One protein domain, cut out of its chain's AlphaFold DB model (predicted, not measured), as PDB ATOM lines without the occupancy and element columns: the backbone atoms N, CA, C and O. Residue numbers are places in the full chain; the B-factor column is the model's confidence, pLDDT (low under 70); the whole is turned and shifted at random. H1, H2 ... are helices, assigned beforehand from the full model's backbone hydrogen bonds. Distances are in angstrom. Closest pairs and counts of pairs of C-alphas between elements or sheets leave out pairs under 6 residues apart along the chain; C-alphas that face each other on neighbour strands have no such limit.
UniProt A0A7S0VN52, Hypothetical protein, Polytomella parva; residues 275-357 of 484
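This is residues 275 to 357 of the 484 residues of the protein "Hypothetical protein" of Polytomella parva (UniProt A0A7S0VN52). The centres of three helices, H3, H4 and H5, make a triangle, with H1 and small H2 on one side of it. Two long loops, residues 275 to 287 and 302 to 315, complete the body. The printed part has 83 residues, five named helices, H1 to H5, and no named strand: all helix, compact, radius of gyration of the C-alphas 11.4 A, spans 32 by 21 by 21 A.

Look first at H1, residues 288 to 294: it touches H4, residues 330 to 340, at a steep tilt of 40 degrees, closest C-alphas Thr 290 and Leu 340, 5.7 A. H2, residues 298 to 301, is close to H4 but not clearly touching, closest C-alphas Tyr 300 and Lys 339, 7.6 A. H3, residues 316 to 327, only just touches H4, only at the corner, with 3 pairs of C-alphas within 8 A, through residues 326 to 327 alone, closest Val 326 and Arg 333, 5.4 A. H5, residues 344 to 354, touches H3, closest C-alphas Tyr 320 and Val 354, 5.9 A. In H1, H3, H4 and H5 every O i to N i+4 pair is within hydrogen-bond range; H2 is too short for one.

Find C-alpha 288 at (13.067, 43.041, 37.218), where H1 begins; H3 runs 16.4 A, H4 15.2 A, and H5 15.4 A to C-alpha 354 at (-0.768, 33.178, 39.051).

The printed part has no cut, the link H2 to H3 is long, and no printed residue is under 70 in pLDDT.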
ATOM      1  N   MET A 275       4.856  27.213  38.277       95.06
ATOM      2  CA  MET A 275       4.869  26.421  39.510       95.06
ATOM      3  C   MET A 275       4.822  27.349  40.724       95.06
ATOM      4  O   MET A 275       5.449  28.402  40.725       95.06
ATOM      5  N   MET A 276       4.151  26.942  41.800       96.12
ATOM      6  CA  MET A 276       4.110  27.707  43.055       96.12
ATOM      7  C   MET A 276       5.503  27.925  43.668       96.12
ATOM      8  O   MET A 276       5.743  28.952  44.298       96.12
ATOM      9  N   SER A 277       6.417  26.973  43.464       94.94
ATOM     10  CA  SER A 277       7.805  27.002  43.936       94.94
ATOM     11  C   SER A 277       8.746  27.850  43.075       94.94
ATOM     12  O   SER A 277       9.897  28.065  43.455       94.94
ATOM     13  N   GLU A 278       8.295  28.328  41.912       95.25
ATOM     14  CA  GLU A 278       9.106  29.193  41.062       95.25
ATOM     15  C   GLU A 278       9.263  30.600  41.652       95.25
ATOM     16  O   GLU A 278       8.438  31.088  42.422       95.25
ATOM     17  N   ASP A 279      10.327  31.283  41.230       95.94
ATOM     18  CA  ASP A 279      10.560  32.693  41.535       95.94
ATOM     19  C   ASP A 279       9.480  33.593  40.901       95.94
ATOM     20  O   ASP A 279       9.005  33.351  39.786       95.94
ATOM     21  N   VAL A 280       9.132  34.688  41.579       96.25
ATOM     22  CA  VAL A 280       8.091  35.642  41.161       96.25
ATOM     23  C   VAL A 280       8.335  36.234  39.761       96.25
ATOM     24  O   VAL A 280       7.393  36.622  39.060       96.25
ATOM     25  N   SER A 281       9.583  36.240  39.271       93.56
ATOM     26  CA  SER A 281       9.916  36.633  37.895       93.56
ATOM     27  C   SER A 281       9.269  35.746  36.829       93.56
ATOM     28  O   SER A 281       9.190  36.164  35.668       93.56
ATOM     29  N   LYS A 282       8.756  34.559  37.174       94.69
ATOM     30  CA  LYS A 282       8.026  33.683  36.246       94.69
ATOM     31  C   LYS A 282       6.593  34.138  35.963       94.69
ATOM     32  O   LYS A 282       5.999  33.664  35.001       94.69
ATOM     33  N   ILE A 283       6.059  35.130  36.678       94.94
ATOM     34  CA  ILE A 283       4.690  35.639  36.470       94.94
ATOM     35  C   ILE A 283       4.641  36.678  35.347       94.94
ATOM     36  O   ILE A 283       5.441  37.614  35.338       94.94
ATOM     37  N   ILE A 284       3.711  36.579  34.392       91.12
ATOM     38  CA  ILE A 284       3.581  37.567  33.304       91.12
ATOM     39  C   ILE A 284       3.469  39.010  33.814       91.12
ATOM     40  O   ILE A 284       2.973  39.271  34.903       91.12
ATOM     41  N   ASN A 285       3.987  39.960  33.032       90.25
ATOM     42  CA  ASN A 285       4.081  41.388  33.378       90.25
ATOM     43  C   ASN A 285       4.928  41.760  34.611       90.25
ATOM     44  O   ASN A 285       5.149  42.950  34.829       90.25
ATOM     45  N   ILE A 286       5.488  40.795  35.347       91.00
ATOM     46  CA  ILE A 286       6.479  41.058  36.397       91.00
ATOM     47  C   ILE A 286       7.878  41.131  35.773       91.00
ATOM     48  O   ILE A 286       8.447  40.126  35.343       91.00
ATOM     49  N   GLY A 287       8.411  42.346  35.639       89.50
ATOM     50  CA  GLY A 287       9.797  42.589  35.220       89.50
ATOM     51  C   GLY A 287      10.724  42.796  36.419       89.50
ATOM     52  O   GLY A 287      10.249  42.951  37.540       89.50
ATOM     53  N   LYS A 288      12.037  42.888  36.171       90.25
ATOM     54  CA  LYS A 288      13.067  43.041  37.218       90.25
ATOM     55  C   LYS A 288      12.759  44.157  38.226       90.25
ATOM     56  O   LYS A 288      12.768  43.920  39.420       90.25
ATOM     57  N   GLN A 289      12.380  45.348  37.757       91.81
ATOM     58  CA  GLN A 289      12.043  46.465  38.653       91.81
ATOM     59  C   GLN A 289      10.818  46.185  39.537       91.81
ATOM     60  O   GLN A 289      10.765  46.625  40.681       91.81
ATOM     61  N   THR A 290       9.806  45.495  39.005       94.69
ATOM     62  CA  THR A 290       8.612  45.126  39.775       94.69
ATOM     63  C   THR A 290       8.944  44.028  40.778       94.69
ATOM     64  O   THR A 290       8.504  44.116  41.916       94.69
ATOM     65  N   GLN A 291       9.767  43.053  40.385       94.94
ATOM     66  CA  GLN A 291      10.319  42.034  41.276       94.94
ATOM     67  C   GLN A 291      11.104  42.670  42.431       94.94
ATOM     68  O   GLN A 291      10.810  42.384  43.582       94.94
ATOM     69  N   ASP A 292      12.016  43.606  42.155       95.38
ATOM     70  CA  ASP A 292      12.796  44.284  43.199       95.38
ATOM     71  C   ASP A 292      11.887  44.994  44.219       95.38
ATOM     72  O   ASP A 292      12.160  44.988  45.419       95.38
ATOM     73  N   LYS A 293      10.776  45.586  43.757       96.38
ATOM     74  CA  LYS A 293       9.775  46.225  44.625       96.38
ATOM     75  C   LYS A 293       8.957  45.220  45.434       96.38
ATOM     76  O   LYS A 293       8.678  45.499  46.594       96.38
ATOM     77  N   LEU A 294       8.582  44.086  44.841       96.75
ATOM     78  CA  LEU A 294       7.875  42.987  45.510       96.75
ATOM     79  C   LEU A 294       8.749  42.345  46.598       96.75
ATOM     80  O   LEU A 294       8.311  42.197  47.736       96.75
ATOM     81  N   ASN A 295      10.027  42.105  46.303       95.69
ATOM     82  CA  ASN A 295      11.017  41.612  47.263       95.69
ATOM     83  C   ASN A 295      11.309  42.616  48.390       95.69
ATOM     84  O   ASN A 295      11.942  42.263  49.375       95.69
ATOM     85  N   ASN A 296      10.899  43.880  48.258       94.81
ATOM     86  CA  ASN A 296      11.112  44.934  49.252       94.81
ATOM     87  C   ASN A 296       9.793  45.592  49.690       94.81
ATOM     88  O   ASN A 296       9.798  46.756  50.108       94.81
ATOM     89  N   LEU A 297       8.666  44.880  49.579       94.75
ATOM     90  CA  LEU A 297       7.337  45.459  49.765       94.75
ATOM     91  C   LEU A 297       7.160  46.094  51.151       94.75
ATOM     92  O   LEU A 297       6.558  47.162  51.265       94.75
ATOM     93  N   GLY A 298       7.779  45.509  52.179       93.38
ATOM     94  CA  GLY A 298       7.760  45.993  53.558       93.38
ATOM     95  C   GLY A 298       8.213  47.446  53.709       93.38
ATOM     96  O   GLY A 298       7.643  48.173  54.515       93.38
ATOM     97  N   LYS A 299       9.141  47.931  52.866       93.38
ATOM     98  CA  LYS A 299       9.582  49.343  52.878       93.38
ATOM     99  C   LYS A 299       8.456  50.318  52.539       93.38
ATOM    100  O   LYS A 299       8.515  51.479  52.930       93.38
ATOM    101  N   TYR A 300       7.452  49.869  51.793       90.94
ATOM    102  CA  TYR A 300       6.299  50.685  51.427       90.94
ATOM    103  C   TYR A 300       5.153  50.570  52.437       90.94
ATOM    104  O   TYR A 300       4.270  51.422  52.420       90.94
ATOM    105  N   LEU A 301       5.169  49.554  53.305       91.81
ATOM    106  CA  LEU A 301       4.072  49.223  54.220       91.81
ATOM    107  C   LEU A 301       4.252  49.766  55.648       91.81
ATOM    108  O   LEU A 301       3.316  49.651  56.429       91.81
ATOM    109  N   ILE A 302       5.403  50.372  55.980       88.44
ATOM    110  CA  ILE A 302       5.774  50.802  57.349       88.44
ATOM    111  C   ILE A 302       4.670  51.624  58.040       88.44
ATOM    112  O   ILE A 302       4.348  51.353  59.191       88.44
ATOM    113  N   ASP A 303       4.050  52.565  57.325       86.50
ATOM    114  CA  ASP A 303       3.004  53.454  57.861       86.50
ATOM    115  C   ASP A 303       1.598  53.112  57.335       86.50
ATOM    116  O   ASP A 303       0.699  53.954  57.299       86.50
ATOM    117  N   CYS A 304       1.404  51.883  56.850       89.44
ATOM    118  CA  CYS A 304       0.139  51.431  56.281       89.44
ATOM    119  C   CYS A 304      -0.638  50.532  57.259       89.44
ATOM    120  O   CYS A 304      -0.037  49.812  58.052       89.44
ATOM    121  N   PRO A 305      -1.981  50.484  57.171       90.88
ATOM    122  CA  PRO A 305      -2.801  49.658  58.063       90.88
ATOM    123  C   PRO A 305      -2.727  48.145  57.768       90.88
ATOM    124  O   PRO A 305      -3.300  47.345  58.505       90.88
ATOM    125  N   TRP A 306      -2.052  47.728  56.692       92.38
ATOM    126  CA  TRP A 306      -2.045  46.347  56.195       92.38
ATOM    127  C   TRP A 306      -0.924  45.497  56.801       92.38
ATOM    128  O   TRP A 306       0.013  45.095  56.115       92.38
ATOM    129  N   THR A 307      -1.027  45.192  58.093       86.81
ATOM    130  CA  THR A 307      -0.026  44.389  58.824       86.81
ATOM    131  C   THR A 307       0.031  42.917  58.406       86.81
ATOM    132  O   THR A 307       1.016  42.241  58.685       86.81
ATOM    133  N   HIS A 308      -1.012  42.416  57.741       87.88
ATOM    134  CA  HIS A 308      -1.103  41.039  57.252       87.88
ATOM    135  C   HIS A 308      -0.462  40.838  55.868       87.88
ATOM    136  O   HIS A 308      -0.301  39.699  55.437       87.88
ATOM    137  N   VAL A 309      -0.113  41.920  55.162       91.94
ATOM    138  CA  VAL A 309       0.503  41.837  53.833       91.94
ATOM    139  C   VAL A 309       1.978  41.448  53.982       91.94
ATOM    140  O   VAL A 309       2.684  42.050  54.796       91.94
ATOM    141  N   PRO A 310       2.480  40.472  53.203       91.62
ATOM    142  CA  PRO A 310       3.863  40.026  53.308       91.62
ATOM    143  C   PRO A 310       4.855  41.157  53.002       91.62
ATOM    144  O   PRO A 310       4.706  41.907  52.037       91.62
ATOM    145  N   ALA A 311       5.913  41.258  53.810       92.56
ATOM    146  CA  ALA A 311       6.978  42.242  53.609       92.56
ATOM    147  C   ALA A 311       7.883  41.917  52.403       92.56
ATOM    148  O   ALA A 311       8.519  42.816  51.850       92.56
ATOM    149  N   HIS A 312       7.925  40.648  51.995       95.56
ATOM    150  CA  HIS A 312       8.739  40.131  50.900       95.56
ATOM    151  C   HIS A 312       7.899  39.163  50.070       95.56
ATOM    152  O   HIS A 312       7.206  38.316  50.629       95.56
ATOM    153  N   VAL A 313       7.943  39.307  48.747       97.25
ATOM    154  CA  VAL A 313       7.209  38.456  47.804       97.25
ATOM    155  C   VAL A 313       8.199  37.936  46.771       97.25
ATOM    156  O   VAL A 313       8.479  38.627  45.795       97.25
ATOM    157  N   GLU A 314       8.750  36.748  47.020       96.56
ATOM    158  CA  GLU A 314       9.879  36.192  46.260       96.56
ATOM    159  C   GLU A 314       9.450  35.065  45.319       96.56
ATOM    160  O   GLU A 314      10.030  34.891  44.246       96.56
ATOM    161  N   SER A 315       8.405  34.325  45.685       97.75
ATOM    162  CA  SER A 315       7.898  33.190  44.918       97.75
ATOM    163  C   SER A 315       6.557  33.470  44.238       97.75
ATOM    164  O   SER A 315       5.832  34.419  44.554       97.75
ATOM    165  N   VAL A 316       6.200  32.601  43.290       97.81
ATOM    166  CA  VAL A 316       4.867  32.560  42.680       97.81
ATOM    167  C   VAL A 316       3.792  32.344  43.747       97.81
ATOM    168  O   VAL A 316       2.755  33.006  43.692       97.81
ATOM    169  N   LYS A 317       4.056  31.496  44.751       97.44
ATOM    170  CA  LYS A 317       3.167  31.290  45.900       97.44
ATOM    171  C   LYS A 317       2.949  32.574  46.706       97.44
ATOM    172  O   LYS A 317       1.808  32.911  46.994       97.44
ATOM    173  N   ASP A 318       4.005  33.315  47.036       97.25
ATOM    174  CA  ASP A 318       3.858  34.552  47.819       97.25
ATOM    175  C   ASP A 318       3.008  35.582  47.069       97.25
ATOM    176  O   ASP A 318       2.192  36.295  47.656       97.25
ATOM    177  N   PHE A 319       3.174  35.654  45.745       97.75
ATOM    178  CA  PHE A 319       2.367  36.535  44.911       97.75
ATOM    179  C   PHE A 319       0.920  36.040  44.784       97.75
ATOM    180  O   PHE A 319       0.011  36.866  44.738       97.75
ATOM    181  N   TYR A 320       0.687  34.723  44.753       97.38
ATOM    182  CA  TYR A 320      -0.656  34.140  44.825       97.38
ATOM    183  C   TYR A 320      -1.366  34.575  46.112       97.38
ATOM    184  O   TYR A 320      -2.467  35.119  46.053       97.38
ATOM    185  N   ASP A 321      -0.704  34.409  47.259       95.94
ATOM    186  CA  ASP A 321      -1.245  34.778  48.568       95.94
ATOM    187  C   ASP A 321      -1.522  36.291  48.637       95.94
ATOM    188  O   ASP A 321      -2.592  36.712  49.083       95.94
ATOM    189  N   LEU A 322      -0.616  37.120  48.099       96.31
ATOM    190  CA  LEU A 322      -0.828  38.563  47.962       96.31
ATOM    191  C   LEU A 322      -2.064  38.880  47.108       96.31
ATOM    192  O   LEU A 322      -2.855  39.743  47.472       96.31
ATOM    193  N   VAL A 323      -2.243  38.206  45.971       96.31
ATOM    194  CA  VAL A 323      -3.402  38.409  45.090       96.31
ATOM    195  C   VAL A 323      -4.711  38.093  45.811       96.31
ATOM    196  O   VAL A 323      -5.649  38.878  45.684       96.31
ATOM    197  N   MET A 324      -4.761  37.017  46.601       94.88
ATOM    198  CA  MET A 324      -5.938  36.672  47.410       94.88
ATOM    199  C   MET A 324      -6.286  37.779  48.408       94.88
ATOM    200  O   MET A 324      -7.434  38.201  48.466       94.88
ATOM    201  N   MET A 325      -5.295  38.340  49.108       93.56
ATOM    202  CA  MET A 325      -5.522  39.468  50.026       93.56
ATOM    203  C   MET A 325      -6.003  40.734  49.298       93.56
ATOM    204  O   MET A 325      -6.830  41.488  49.803       93.56
ATOM    205  N   VAL A 326      -5.463  40.995  48.106       93.75
ATOM    206  CA  VAL A 326      -5.746  42.208  47.323       93.75
ATOM    207  C   VAL A 326      -7.121  42.173  46.662       93.75
ATOM    208  O   VAL A 326      -7.714  43.228  46.428       93.75
ATOM    209  N   ASP A 327      -7.625  40.990  46.325       89.19
ATOM    210  CA  ASP A 327      -8.958  40.845  45.742       89.19
ATOM    211  C   ASP A 327     -10.066  41.254  46.717       89.19
ATOM    212  O   ASP A 327     -11.065  41.832  46.281       89.19
ATOM    213  N   ASP A 328      -9.829  41.059  48.014       89.62
ATOM    214  CA  ASP A 328     -10.754  41.416  49.089       89.62
ATOM    215  C   ASP A 328     -10.613  42.883  49.557       89.62
ATOM    216  O   ASP A 328     -11.491  43.399  50.251       89.62
ATOM    217  N   ASP A 329      -9.555  43.603  49.146       93.69
ATOM    218  CA  ASP A 329      -9.301  45.003  49.531       93.69
ATOM    219  C   ASP A 329      -8.950  45.910  48.329       93.69
ATOM    220  O   ASP A 329      -7.808  46.026  47.867       93.69
ATOM    221  N   GLU A 330      -9.944  46.674  47.856       93.88
ATOM    222  CA  GLU A 330      -9.760  47.635  46.762       93.88
ATOM    223  C   GLU A 330      -8.752  48.756  47.092       93.88
ATOM    224  O   GLU A 330      -8.072  49.260  46.186       93.88
ATOM    225  N   ARG A 331      -8.639  49.172  48.360       95.19
ATOM    226  CA  ARG A 331      -7.701  50.228  48.775       95.19
ATOM    227  C   ARG A 331      -6.272  49.712  48.692       95.19
ATOM    228  O   ARG A 331      -5.424  50.404  48.123       95.19
ATOM    229  N   LEU A 332      -6.036  48.489  49.170       94.94
ATOM    230  CA  LEU A 332      -4.750  47.809  49.029       94.94
ATOM    231  C   LEU A 332      -4.383  47.651  47.550       94.94
ATOM    232  O   LEU A 332      -3.269  47.994  47.153       94.94
ATOM    233  N   ARG A 333      -5.333  47.242  46.698       95.19
ATOM    234  CA  ARG A 333      -5.101  47.136  45.249       95.19
ATOM    235  C   ARG A 333      -4.635  48.455  44.642       95.19
ATOM    236  O   ARG A 333      -3.627  48.487  43.939       95.19
ATOM    237  N   LYS A 334      -5.353  49.554  44.903       94.88
ATOM    238  CA  LYS A 334      -4.990  50.887  44.385       94.88
ATOM    239  C   LYS A 334      -3.600  51.307  44.858       94.88
ATOM    240  O   LYS A 334      -2.815  51.807  44.055       94.88
ATOM    241  N   PHE A 335      -3.280  51.058  46.126       95.25
ATOM    242  CA  PHE A 335      -1.960  51.322  46.688       95.25
ATOM    243  C   PHE A 335      -0.855  50.524  45.978       95.25
ATOM    244  O   PHE A 335       0.124  51.112  45.508       95.25
ATOM    245  N   LEU A 336      -1.025  49.208  45.833       94.69
ATOM    246  CA  LEU A 336      -0.031  48.342  45.200       94.69
ATOM    247  C   LEU A 336       0.177  48.674  43.725       94.69
ATOM    248  O   LEU A 336       1.322  48.723  43.287       94.69
ATOM    249  N   LEU A 337      -0.882  48.972  42.963       94.75
ATOM    250  CA  LEU A 337      -0.751  49.382  41.556       94.75
ATOM    251  C   LEU A 337       0.174  50.598  41.406       94.75
ATOM    252  O   LEU A 337       1.064  50.600  40.552       94.75
ATOM    253  N   VAL A 338       0.014  51.598  42.281       94.81
ATOM    254  CA  VAL A 338       0.863  52.797  42.304       94.81
ATOM    255  C   VAL A 338       2.297  52.444  42.700       94.81
ATOM    256  O   VAL A 338       3.237  52.812  41.995       94.81
ATOM    257  N   LYS A 339       2.497  51.706  43.800       94.25
ATOM    258  CA  LYS A 339       3.850  51.387  44.292       94.25
ATOM    259  C   LYS A 339       4.619  50.488  43.327       94.25
ATOM    260  O   LYS A 339       5.773  50.783  43.006       94.25
ATOM    261  N   LEU A 340       3.973  49.455  42.793       93.50
ATOM    262  CA  LEU A 340       4.556  48.507  41.842       93.50
ATOM    263  C   LEU A 340       4.694  49.077  40.423       93.50
ATOM    264  O   LEU A 340       5.417  48.497  39.614       93.50
ATOM    265  N   ASN A 341       4.093  50.240  40.141       93.19
ATOM    266  CA  ASN A 341       4.044  50.858  38.814       93.19
ATOM    267  C   ASN A 341       3.435  49.914  37.757       93.19
ATOM    268  O   ASN A 341       3.982  49.720  36.667       93.19
ATOM    269  N   LEU A 342       2.314  49.282  38.110       92.62
ATOM    270  CA  LEU A 342       1.561  48.384  37.239       92.62
ATOM    271  C   LEU A 342       0.253  49.051  36.812       92.62
ATOM    272  O   LEU A 342      -0.455  49.640  37.627       92.62
ATOM    273  N   SER A 343      -0.095  48.929  35.530       92.81
ATOM    274  CA  SER A 343      -1.442  49.274  35.076       92.81
ATOM    275  C   SER A 343      -2.442  48.217  35.544       92.81
ATOM    276  O   SER A 343      -2.079  47.062  35.780       92.81
ATOM    277  N   LEU A 344      -3.720  48.597  35.620       92.31
ATOM    278  CA  LEU A 344      -4.790  47.676  35.999       92.31
ATOM    279  C   LEU A 344      -4.851  46.446  35.078       92.31
ATOM    280  O   LEU A 344      -5.018  45.333  35.565       92.31
ATOM    281  N   ASP A 345      -4.662  46.630  33.768       90.56
ATOM    282  CA  ASP A 345      -4.675  45.528  32.797       90.56
ATOM    283  C   ASP A 345      -3.525  44.544  33.043       90.56
ATOM    284  O   ASP A 345      -3.744  43.336  33.119       90.56
ATOM    285  N   LYS A 346      -2.306  45.055  33.273       90.44
ATOM    286  CA  LYS A 346      -1.138  44.215  33.571       90.44
ATOM    287  C   LYS A 346      -1.303  43.442  34.874       90.44
ATOM    288  O   LYS A 346      -0.885  42.289  34.941       90.44
ATOM    289  N   TRP A 347      -1.901  44.072  35.887       94.00
ATOM    290  CA  TRP A 347      -2.233  43.416  37.149       94.00
ATOM    291  C   TRP A 347      -3.250  42.297  36.951       94.00
ATOM    292  O   TRP A 347      -3.018  41.193  37.422       94.00
ATOM    293  N   LYS A 348      -4.346  42.549  36.220       94.50
ATOM    294  CA  LYS A 348      -5.361  41.526  35.920       94.50
ATOM    295  C   LYS A 348      -4.763  40.329  35.185       94.50
ATOM    296  O   LYS A 348      -5.064  39.195  35.536       94.50
ATOM    297  N   GLU A 349      -3.897  40.575  34.207       92.31
ATOM    298  CA  GLU A 349      -3.168  39.515  33.507       92.31
ATOM    299  C   GLU A 349      -2.255  38.727  34.464       92.31
ATOM    300  O   GLU A 349      -2.344  37.502  34.513       92.31
ATOM    301  N   ALA A 350      -1.429  39.404  35.271       95.00
ATOM    302  CA  ALA A 350      -0.540  38.756  36.242       95.00
ATOM    303  C   ALA A 350      -1.311  37.930  37.286       95.00
ATOM    304  O   ALA A 350      -0.949  36.786  37.558       95.00
ATOM    305  N   ARG A 351      -2.410  38.487  37.812       96.44
ATOM    306  CA  ARG A 351      -3.370  37.818  38.696       96.44
ATOM    307  C   ARG A 351      -3.919  36.548  38.055       96.44
ATOM    308  O   ARG A 351      -3.828  35.475  38.636       96.44
ATOM    309  N   ASN A 352      -4.482  36.652  36.854       95.69
ATOM    310  CA  ASN A 352      -5.091  35.499  36.193       95.69
ATOM    311  C   ASN A 352      -4.056  34.409  35.901       95.69
ATOM    312  O   ASN A 352      -4.373  33.234  36.004       95.69
ATOM    313  N   HIS A 353      -2.820  34.792  35.586       94.94
ATOM    314  CA  HIS A 353      -1.730  33.849  35.374       94.94
ATOM    315  C   HIS A 353      -1.331  33.116  36.661       94.94
ATOM    316  O   HIS A 353      -1.263  31.889  36.657       94.94
ATOM    317  N   VAL A 354      -1.126  33.828  37.777       96.69
ATOM    318  CA  VAL A 354      -0.768  33.178  39.051       96.69
ATOM    319  C   VAL A 354      -1.894  32.286  39.579       96.69
ATOM    320  O   VAL A 354      -1.625  31.254  40.177       96.69
ATOM    321  N   LEU A 355      -3.155  32.612  39.287       95.69
ATOM    322  CA  LEU A 355      -4.301  31.775  39.651       95.69
ATOM    323  C   LEU A 355      -4.327  30.412  38.950       95.69
ATOM    324  O   LEU A 355      -5.012  29.507  39.417       95.69
ATOM    325  N   THR A 356      -3.587  30.254  37.850       94.25
ATOM    326  CA  THR A 356      -3.417  28.954  37.183       94.25
ATOM    327  C   THR A 356      -2.261  28.134  37.750       94.25
ATOM    328  O   THR A 356      -2.097  26.986  37.343       94.25
ATOM    329  N   ALA A 357      -1.456  28.711  38.651       95.62
ATOM    330  CA  ALA A 357      -0.246  28.086  39.158       95.62
ATOM    331  C   ALA A 357      -0.537  26.755  39.860       95.62
ATOM    332  O   ALA A 357      -1.562  26.582  40.521       95.62
TER     333      ALA A 357